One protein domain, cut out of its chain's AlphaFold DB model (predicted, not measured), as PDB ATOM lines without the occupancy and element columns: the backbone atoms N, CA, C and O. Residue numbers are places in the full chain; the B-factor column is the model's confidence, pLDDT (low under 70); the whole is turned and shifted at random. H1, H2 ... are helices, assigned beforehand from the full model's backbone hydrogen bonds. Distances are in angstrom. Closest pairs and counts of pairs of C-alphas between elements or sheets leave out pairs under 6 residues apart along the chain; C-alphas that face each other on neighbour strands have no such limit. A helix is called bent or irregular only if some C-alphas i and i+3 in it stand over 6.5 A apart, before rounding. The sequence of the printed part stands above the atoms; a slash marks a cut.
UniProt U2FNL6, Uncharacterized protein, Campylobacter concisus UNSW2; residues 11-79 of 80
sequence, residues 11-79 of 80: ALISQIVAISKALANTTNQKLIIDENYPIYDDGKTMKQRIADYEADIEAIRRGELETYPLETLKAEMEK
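Overview. This is residues 11 to 79 of the 80 residues of an uncharacterized protein of Campylobacter concisus UNSW2 (UniProt U2FNL6). Three separate helices are strung along a drawn-out chain with no shared core: H1 lies at one end, H2 follows further along the length, and the short H3 lies at the other end, set across the long axis. H1 runs outward to its last residues, where the chain turns back, and the unnamed residues 28 to 45 lead away to H2; after H2 the chain turns again, and residues 63 to 69 lead to H3. The printed part has 69 residues with three named helices in the order H1, H2, H3 and no named strand, and its class is all helix. It is extended, with a radius of gyration of the C-alphas of 21.3 A, and elongated, spanning 60 by 31 by 22 A.

Arrangement. H1, residues 11 to 27, touches no helix, and its residues 11 to 16 stand free. A long link of 18 residues joins it to H2, residues 46 to 62, and the two helices are apart, with no C-alpha of the one within 8 A of the other. In H2, residues 47 to 55 stand free, as do residues 58 to 63, of which 58 to 62 belong to H2. A short link of 7 residues joins H2 to H3, residues 70 to 77, and these two are apart as well. H1 and H3 are also apart. Residues 66 to 79, of which 70 to 77 belong to H3, stand free. In H1, H2 and H3 every backbone O i to N i+4 pair is within hydrogen-bond range.

Along the chain. H1 begins with the C-alpha of Ala 11 at (34.838, -34.469, 12.653) and ends with that of Thr 27 at (23.273, -40.600, -8.076), 24.5 A from first to last C-alpha; z falls along it. H2 begins at C-alpha 46, at (27.828, -16.317, 13.304), and ends at C-alpha 62, at (35.003, 3.870, 25.252), also 24.5 A, with y and z rising. H3 has 8 residues and measures 10.7 A from C-alpha 70 to C-alpha 77, which lies at (11.298, -6.261, 34.682); x falls along it. No helix is bent or irregular.

Size, cuts and confidence. The two C-alphas farthest apart are those of Thr 26 and Lys 79, 61.8 A, and the first and last printed C-alphas, of Ala 11 and Lys 79, are 48.1 A apart. The printed part has no cut. The C-alphas of residues 28 to 45 lie 5 to 32 A from the mean of the C-alphas. The mean pLDDT of the printed part is 88.8, and confidence is low, under 70, at residues 36 to 41, within the long link.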
ATOM      1  N   ALA A  11      34.159 -33.505  13.510       93.50
ATOM      2  CA  ALA A  11      34.838 -34.469  12.653       93.50
ATOM      3  C   ALA A  11      33.824 -35.403  11.981       93.50
ATOM      4  O   ALA A  11      33.881 -35.612  10.766       93.50
ATOM      5  N   LEU A  12      32.854 -35.910  12.745       93.12
ATOM      6  CA  LEU A  12      31.779 -36.747  12.223       93.12
ATOM      7  C   LEU A  12      30.862 -35.967  11.267       93.12
ATOM      8  O   LEU A  12      30.515 -36.488  10.206       93.12
ATOM      9  N   ILE A  13      30.520 -34.710  11.572       91.12
ATOM     10  CA  ILE A  13      29.746 -33.843  10.662       91.12
ATOM     11  C   ILE A  13      30.474 -33.684   9.321       91.12
ATOM     12  O   ILE A  13      29.871 -33.865   8.261       91.12
ATOM     13  N   SER A  14      31.781 -33.417   9.357       90.00
ATOM     14  CA  SER A  14      32.602 -33.260   8.152       90.00
ATOM     15  C   SER A  14      32.612 -34.529   7.291       90.00
ATOM     16  O   SER A  14      32.490 -34.457   6.064       90.00
ATOM     17  N   GLN A  15      32.701 -35.704   7.922       94.75
ATOM     18  CA  GLN A  15      32.629 -36.993   7.228       94.75
ATOM     19  C   GLN A  15      31.254 -37.232   6.596       94.75
ATOM     20  O   GLN A  15      31.184 -37.642   5.436       94.75
ATOM     21  N   ILE A  16      30.167 -36.933   7.316       92.75
ATOM     22  CA  ILE A  16      28.797 -37.040   6.796       92.75
ATOM     23  C   ILE A  16      28.644 -36.162   5.551       92.75
ATOM     24  O   ILE A  16      28.223 -36.654   4.507       92.75
ATOM     25  N   VAL A  17      29.063 -34.895   5.625       91.94
ATOM     26  CA  VAL A  17      29.016 -33.961   4.491       91.94
ATOM     27  C   VAL A  17      29.794 -34.499   3.287       91.94
ATOM     28  O   VAL A  17      29.293 -34.456   2.160       91.94
ATOM     29  N   ALA A  18      31.001 -35.031   3.499       95.06
ATOM     30  CA  ALA A  18      31.824 -35.587   2.427       95.06
ATOM     31  C   ALA A  18      31.159 -36.799   1.748       95.06
ATOM     32  O   ALA A  18      31.092 -36.857   0.517       95.06
ATOM     33  N   ILE A  19      30.613 -37.729   2.538       95.31
ATOM     34  CA  ILE A  19      29.899 -38.911   2.034       95.31
ATOM     35  C   ILE A  19      28.640 -38.489   1.270       95.31
ATOM     36  O   ILE A  19      28.401 -38.981   0.166       95.31
ATOM     37  N   SER A  20      27.860 -37.545   1.804       93.88
ATOM     38  CA  SER A  20      26.667 -37.025   1.133       93.88
ATOM     39  C   SER A  20      27.002 -36.384  -0.215       93.88
ATOM     40  O   SER A  20      26.308 -36.658  -1.193       93.88
ATOM     41  N   LYS A  21      28.079 -35.585  -0.308       95.19
ATOM     42  CA  LYS A  21      28.549 -35.008  -1.584       95.19
ATOM     43  C   LYS A  21      28.900 -36.101  -2.595       95.19
ATOM     44  O   LYS A  21      28.475 -36.029  -3.746       95.19
ATOM     45  N   ALA A  22      29.645 -37.121  -2.166       96.25
ATOM     46  CA  ALA A  22      30.023 -38.237  -3.030       96.25
ATOM     47  C   ALA A  22      28.792 -38.999  -3.549       96.25
ATOM     48  O   ALA A  22      28.705 -39.271  -4.745       96.25
ATOM     49  N   LEU A  23      27.817 -39.282  -2.679       96.06
ATOM     50  CA  LEU A  23      26.587 -39.985  -3.046       96.06
ATOM     51  C   LEU A  23      25.701 -39.164  -3.992       96.06
ATOM     52  O   LEU A  23      25.139 -39.700  -4.945       96.06
ATOM     53  N   ALA A  24      25.582 -37.859  -3.755       95.94
ATOM     54  CA  ALA A  24      24.818 -36.963  -4.616       95.94
ATOM     55  C   ALA A  24      25.403 -36.911  -6.036       95.94
ATOM     56  O   ALA A  24      24.664 -37.020  -7.013       95.94
ATOM     57  N   ASN A  25      26.735 -36.851  -6.146       94.88
ATOM     58  CA  ASN A  25      27.435 -36.878  -7.429       94.88
ATOM     59  C   ASN A  25      27.231 -38.203  -8.177       94.88
ATOM     60  O   ASN A  25      27.000 -38.189  -9.383       94.88
ATOM     61  N   THR A  26      27.290 -39.349  -7.488       96.12
ATOM     62  CA  THR A  26      27.121 -40.664  -8.136       96.12
ATOM     63  C   THR A  26      25.680 -40.944  -8.548       96.12
ATOM     64  O   THR A  26      25.447 -41.624  -9.544       96.12
ATOM     65  N   THR A  27      24.708 -40.412  -7.808       95.69
ATOM     66  CA  THR A  27      23.273 -40.600  -8.076       95.69
ATOM     67  C   THR A  27      22.656 -39.475  -8.908       95.69
ATOM     68  O   THR A  27      21.466 -39.524  -9.217       95.69
ATOM     69  N   ASN A  28      23.454 -38.465  -9.279       92.00
ATOM     70  CA  ASN A  28      23.018 -37.236  -9.942       92.00
ATOM     71  C   ASN A  28      21.845 -36.541  -9.213       92.00
ATOM     72  O   ASN A  28      20.953 -35.960  -9.835       92.00
ATOM     73  N   GLN A  29      21.825 -36.639  -7.883       93.50
ATOM     74  CA  GLN A  29      20.826 -36.004  -7.029       93.50
ATOM     75  C   GLN A  29      21.313 -34.639  -6.545       93.50
ATOM     76  O   GLN A  29      22.498 -34.420  -6.304       93.50
ATOM     77  N   LYS A  30      20.376 -33.705  -6.356       92.31
ATOM     78  CA  LYS A  30      20.680 -32.385  -5.798       92.31
ATOM     79  C   LYS A  30      20.868 -32.491  -4.284       92.31
ATOM     80  O   LYS A  30      19.911 -32.761  -3.564       92.31
ATOM     81  N   LEU A  31      22.078 -32.208  -3.809       92.81
ATOM     82  CA  LEU A  31      22.373 -32.007  -2.391       92.81
ATOM     83  C   LEU A  31      22.424 -30.509  -2.084       92.81
ATOM     84  O   LEU A  31      23.094 -29.753  -2.784       92.81
ATOM     85  N   ILE A  32      21.727 -30.092  -1.028       89.56
ATOM     86  CA  ILE A  32      21.814 -28.739  -0.473       89.56
ATOM     87  C   ILE A  32      22.488 -28.870   0.888       89.56
ATOM     88  O   ILE A  32      22.018 -29.626   1.733       89.56
ATOM     89  N   ILE A  33      23.594 -28.155   1.073       88.06
ATOM     90  CA  ILE A  33      24.280 -28.038   2.358       88.06
ATOM     91  C   ILE A  33      24.158 -26.577   2.757       88.06
ATOM     92  O   ILE A  33      24.653 -25.705   2.044       88.06
ATOM     93  N   ASP A  34      23.470 -26.331   3.865       82.88
ATOM     94  CA  ASP A  34      23.337 -25.006   4.451       82.88
ATOM     95  C   ASP A  34      24.178 -24.941   5.729       82.88
ATOM     96  O   ASP A  34      23.760 -25.380   6.799       82.88
ATOM     97  N   GLU A  35      25.404 -24.444   5.587       73.44
ATOM     98  CA  GLU A  35      26.342 -24.234   6.700       73.44
ATOM     99  C   GLU A  35      26.018 -22.955   7.489       73.44
ATOM    100  O   GLU A  35      26.565 -22.731   8.566       73.44
ATOM    101  N   ASN A  36      25.112 -22.124   6.966       64.94
ATOM    102  CA  ASN A  36      24.718 -20.849   7.545       64.94
ATOM    103  C   ASN A  36      23.351 -20.914   8.221       64.94
ATOM    104  O   ASN A  36      22.792 -19.850   8.484       64.94
ATOM    105  N   TYR A  37      22.827 -22.113   8.519       60.62
ATOM    106  CA  TYR A  37      21.534 -22.255   9.183       60.62
ATOM    107  C   TYR A  37      21.545 -21.442  10.481       60.62
ATOM    108  O   TYR A  37      22.257 -21.796  11.434       60.62
ATOM    109  N   PRO A  38      20.838 -20.307  10.522       56.34
ATOM    110  CA  PRO A  38      21.069 -19.360  11.581       56.34
ATOM    111  C   PRO A  38      20.374 -19.898  12.835       56.34
ATOM    112  O   PRO A  38      19.242 -20.374  12.796       56.34
ATOM    113  N   ILE A  39      21.068 -19.841  13.977       60.47
ATOM    114  CA  ILE A  39      20.496 -20.225  15.284       60.47
ATOM    115  C   ILE A  39      19.282 -19.331  15.626       60.47
ATOM    116  O   ILE A  39      18.453 -19.684  16.461       60.47
ATOM    117  N   TYR A  40      19.150 -18.193  14.936       61.94
ATOM    118  CA  TYR A  40      18.100 -17.196  15.089       61.94
ATOM    119  C   TYR A  40      17.589 -16.756  13.709       61.94
ATOM    120  O   TYR A  40      18.376 -16.606  12.782       61.94
ATOM    121  N   ASP A  41      16.291 -16.495  13.568       64.38
ATOM    122  CA  ASP A  41      15.647 -16.141  12.290       64.38
ATOM    123  C   ASP A  41      15.830 -14.654  11.905       64.38
ATOM    124  O   ASP A  41      14.879 -13.943  11.594       64.38
ATOM    125  N   ASP A  42      17.058 -14.137  12.004       76.00
ATOM    126  CA  ASP A  42      17.384 -12.732  11.702       76.00
ATOM    127  C   ASP A  42      18.386 -12.562  10.549       76.00
ATOM    128  O   ASP A  42      18.846 -11.454  10.270       76.00
ATOM    129  N   GLY A  43      18.733 -13.660   9.868       76.00
ATOM    130  CA  GLY A  43      19.610 -13.657   8.695       76.00
ATOM    131  C   GLY A  43      21.075 -13.303   8.981       76.00
ATOM    132  O   GLY A  43      21.852 -13.165   8.033       76.00
ATOM    133  N   LYS A  44      21.484 -13.164  10.251       78.94
ATOM    134  CA  LYS A  44      22.881 -12.887  10.616       78.94
ATOM    135  C   LYS A  44      23.692 -14.176  10.733       78.94
ATOM    136  O   LYS A  44      23.372 -15.068  11.519       78.94
ATOM    137  N   THR A  45      24.812 -14.231  10.018       81.00
ATOM    138  CA  THR A  45      25.825 -15.284  10.187       81.00
ATOM    139  C   THR A  45      26.483 -15.202  11.569       81.00
ATOM    140  O   THR A  45      26.545 -14.134  12.183       81.00
ATOM    141  N   MET A  46      27.067 -16.308  12.044       80.12
ATOM    142  CA  MET A  46      27.828 -16.317  13.304       80.12
ATOM    143  C   MET A  46      28.976 -15.294  13.297       80.12
ATOM    144  O   MET A  46      29.211 -14.611  14.288       80.12
ATOM    145  N   LYS A  47      29.651 -15.127  12.154       82.88
ATOM    146  CA  LYS A  47      30.740 -14.155  11.999       82.88
ATOM    147  C   LYS A  47      30.266 -12.712  12.198       82.88
ATOM    148  O   LYS A  47      30.955 -11.938  12.850       82.88
ATOM    149  N   GLN A  48      29.101 -12.360  11.652       85.81
ATOM    150  CA  GLN A  48      28.513 -11.032  11.849       85.81
ATOM    151  C   GLN A  48      28.151 -10.797  13.316       85.81
ATOM    152  O   GLN A  48      28.420  -9.724  13.832       85.81
ATOM    153  N   ARG A  49      27.630 -11.813  14.016       85.94
ATOM    154  CA  ARG A  49      27.324 -11.707  15.452       85.94
ATOM    155  C   ARG A  49      28.561 -11.479  16.308       85.94
ATOM    156  O   ARG A  49      28.529 -10.642  17.197       85.94
ATOM    157  N   ILE A  50      29.640 -12.213  16.037       89.44
ATOM    158  CA  ILE A  50      30.912 -12.015  16.742       89.44
ATOM    159  C   ILE A  50      31.407 -10.582  16.527       89.44
ATOM    160  O   ILE A  50      31.755  -9.920  17.496       89.44
ATOM    161  N   ALA A  51      31.356 -10.084  15.287       94.25
ATOM    162  CA  ALA A  51      31.744  -8.710  14.980       94.25
ATOM    163  C   ALA A  51      30.862  -7.669  15.698       94.25
ATOM    164  O   ALA A  51      31.390  -6.690  16.218       94.25
ATOM    165  N   ASP A  52      29.545  -7.894  15.765       93.31
ATOM    166  CA  ASP A  52      28.620  -7.027  16.505       93.31
ATOM    167  C   ASP A  52      28.977  -6.998  18.005       93.31
ATOM    168  O   ASP A  52      29.115  -5.926  18.588       93.31
ATOM    169  N   TYR A  53      29.222  -8.160  18.624       93.31
ATOM    170  CA  TYR A  53      29.608  -8.237  20.040       93.31
ATOM    171  C   TYR A  53      30.963  -7.589  20.329       93.31
ATOM    172  O   TYR A  53      31.124  -6.927  21.353       93.31
ATOM    173  N   GLU A  54      31.947  -7.764  19.446       96.88
ATOM    174  CA  GLU A  54      33.243  -7.094  19.570       96.88
ATOM    175  C   GLU A  54      33.091  -5.569  19.486       96.88
ATOM    176  O   GLU A  54      33.702  -4.848  20.280       96.88
ATOM    177  N   ALA A  55      32.242  -5.073  18.582       97.00
ATOM    178  CA  ALA A  55      31.951  -3.648  18.465       97.00
ATOM    179  C   ALA A  55      31.281  -3.089  19.732       97.00
ATOM    180  O   ALA A  55      31.705  -2.040  20.224       97.00
ATOM    181  N   ASP A  56      30.303  -3.807  20.293       96.31
ATOM    182  CA  ASP A  56      29.630  -3.429  21.542       96.31
ATOM    183  C   ASP A  56      30.610  -3.395  22.725       96.31
ATOM    184  O   ASP A  56      30.615  -2.443  23.507       96.31
ATOM    185  N   ILE A  57      31.498  -4.391  22.839       95.69
ATOM    186  CA  ILE A  57      32.537  -4.429  23.881       95.69
ATOM    187  C   ILE A  57      33.446  -3.201  23.789       95.69
ATOM    188  O   ILE A  57      33.760  -2.580  24.807       95.69
ATOM    189  N   GLU A  58      33.874  -2.834  22.583       97.62
ATOM    190  CA  GLU A  58      34.725  -1.664  22.382       97.62
ATOM    191  C   GLU A  58      33.981  -0.350  22.656       97.62
ATOM    192  O   GLU A  58      34.559   0.569  23.237       97.62
ATOM    193  N   ALA A  59      32.696  -0.259  22.316       97.44
ATOM    194  CA  ALA A  59      31.869   0.896  22.655       97.44
ATOM    195  C   ALA A  59      31.677   1.040  24.178       97.44
ATOM    196  O   ALA A  59      31.806   2.145  24.710       97.44
ATOM    197  N   ILE A  60      31.488  -0.066  24.909       95.81
ATOM    198  CA  ILE A  60      31.481  -0.077  26.383       95.81
ATOM    199  C   ILE A  60      32.830   0.406  26.932       95.81
ATOM    200  O   ILE A  60      32.867   1.251  27.825       95.81
ATOM    201  N   ARG A  61      33.956  -0.076  26.384       95.12
ATOM    202  CA  ARG A  61      35.303   0.358  26.809       95.12
ATOM    203  C   ARG A  61      35.542   1.849  26.587       95.12
ATOM    204  O   ARG A  61      36.246   2.467  27.383       95.12
ATOM    205  N   ARG A  62      34.962   2.425  25.531       97.50
ATOM    206  CA  ARG A  62      35.003   3.870  25.252       97.50
ATOM    207  C   ARG A  62      33.998   4.685  26.074       97.50
ATOM    208  O   ARG A  62      34.069   5.909  26.046       97.50
ATOM    209  N   GLY A  63      33.098   4.036  26.816       95.31
ATOM    210  CA  GLY A  63      32.027   4.698  27.566       95.31
ATOM    211  C   GLY A  63      30.884   5.220  26.688       95.31
ATOM    212  O   GLY A  63      30.138   6.090  27.120       95.31
ATOM    213  N   GLU A  64      30.759   4.722  25.457       97.19
ATOM    214  CA  GLU A  64      29.693   5.087  24.511       97.19
ATOM    215  C   GLU A  64      28.396   4.313  24.775       97.19
ATOM    216  O   GLU A  64      27.314   4.778  24.420       97.19
ATOM    217  N   LEU A  65      28.506   3.138  25.400       94.75
ATOM    218  CA  LEU A  65      27.377   2.329  25.841       94.75
ATOM    219  C   LEU A  65      27.346   2.259  27.366       94.75
ATOM    220  O   LEU A  65      28.359   1.989  28.013       94.75
ATOM    221  N   GLU A  66      26.159   2.462  27.930       89.06
ATOM    222  CA  GLU A  66      25.915   2.282  29.356       89.06
ATOM    223  C   GLU A  66      25.741   0.800  29.695       89.06
ATOM    224  O   GLU A  66      25.070   0.046  28.988       89.06
ATOM    225  N   THR A  67      26.319   0.383  30.819       89.12
ATOM    226  CA  THR A  67      26.111  -0.954  31.380       89.12
ATOM    227  C   THR A  67      25.301  -0.850  32.659       89.12
ATOM    228  O   THR A  67      25.637  -0.059  33.541       89.12
ATOM    229  N   TYR A  68      24.292  -1.703  32.798       87.69
ATOM    230  CA  TYR A  68      23.448  -1.753  33.987       87.69
ATOM    231  C   TYR A  68      23.751  -3.015  34.802       87.69
ATOM    232  O   TYR A  68      23.947  -4.088  34.219       87.69
ATOM    233  N   PRO A  69      23.775  -2.940  36.144       92.06
ATOM    234  CA  PRO A  69      23.819  -4.132  36.976       92.06
ATOM    235  C   PRO A  69      22.617  -5.037  36.693       92.06
ATOM    236  O   PRO A  69      21.493  -4.561  36.531       92.06
ATOM    237  N   LEU A  70      22.834  -6.353  36.716       92.00
ATOM    238  CA  LEU A  70      21.768  -7.334  36.493       92.00
ATOM    239  C   LEU A  70      20.578  -7.136  37.447       92.00
ATOM    240  O   LEU A  70      19.428  -7.293  37.050       92.00
ATOM    241  N   GLU A  71      20.848  -6.766  38.699       93.31
ATOM    242  CA  GLU A  71      19.806  -6.526  39.702       93.31
ATOM    243  C   GLU A  71      18.940  -5.301  39.372       93.31
ATOM    244  O   GLU A  71      17.738  -5.321  39.624       93.31
ATOM    245  N   THR A  72      19.513  -4.268  38.742       92.31
ATOM    246  CA  THR A  72      18.751  -3.111  38.252       92.31
ATOM    247  C   THR A  72      17.768  -3.542  37.169       92.31
ATOM    248  O   THR A  72      16.588  -3.214  37.252       92.31
ATOM    249  N   LEU A  73      18.231  -4.348  36.209       91.38
ATOM    250  CA  LEU A  73      17.382  -4.873  35.143       91.38
ATOM    251  C   LEU A  73      16.255  -5.759  35.693       91.38
ATOM    252  O   LEU A  73      15.102  -5.605  35.298       91.38
ATOM    253  N   LYS A  74      16.560  -6.659  36.638       92.25
ATOM    254  CA  LYS A  74      15.548  -7.516  37.281       92.25
ATOM    255  C   LYS A  74      14.453  -6.694  37.957       92.25
ATOM    256  O   LYS A  74      13.275  -6.944  37.722       92.25
ATOM    257  N   ALA A  75      14.840  -5.689  38.741       93.94
ATOM    258  CA  ALA A  75      13.894  -4.823  39.436       93.94
ATOM    259  C   ALA A  75      13.020  -3.992  38.477       93.94
ATOM    260  O   ALA A  75      11.912  -3.599  38.835       93.94
ATOM    261  N   GLU A  76      13.502  -3.682  37.271       91.88
ATOM    262  CA  GLU A  76      12.694  -3.037  36.231       91.88
ATOM    263  C   GLU A  76      11.720  -4.002  35.561       91.88
ATOM    264  O   GLU A  76      10.566  -3.634  35.348       91.88
ATOM    265  N   MET A  77      12.152  -5.231  35.275       91.25
ATOM    266  CA  MET A  77      11.298  -6.261  34.682       91.25
ATOM    267  C   MET A  77      10.128  -6.643  35.593       91.25
ATOM    268  O   MET A  77       9.028  -6.840  35.097       91.25
ATOM    269  N   GLU A  78      10.329  -6.691  36.912       92.50
ATOM    270  CA  GLU A  78       9.271  -6.998  37.893       92.50
ATOM    271  C   GLU A  78       8.146  -5.945  37.962       92.50
ATOM    272  O   GLU A  78       7.123  -6.175  38.604       92.50
ATOM    273  N   LYS A  79       8.319  -4.778  37.325       91.50
ATOM    274  CA  LYS A  79       7.286  -3.730  37.249       91.50
ATOM    275  C   LYS A  79       6.264  -3.961  36.128       91.50
ATOM    276  O   LYS A  79       5.301  -3.196  36.057       91.50
TER     277      LYS A  79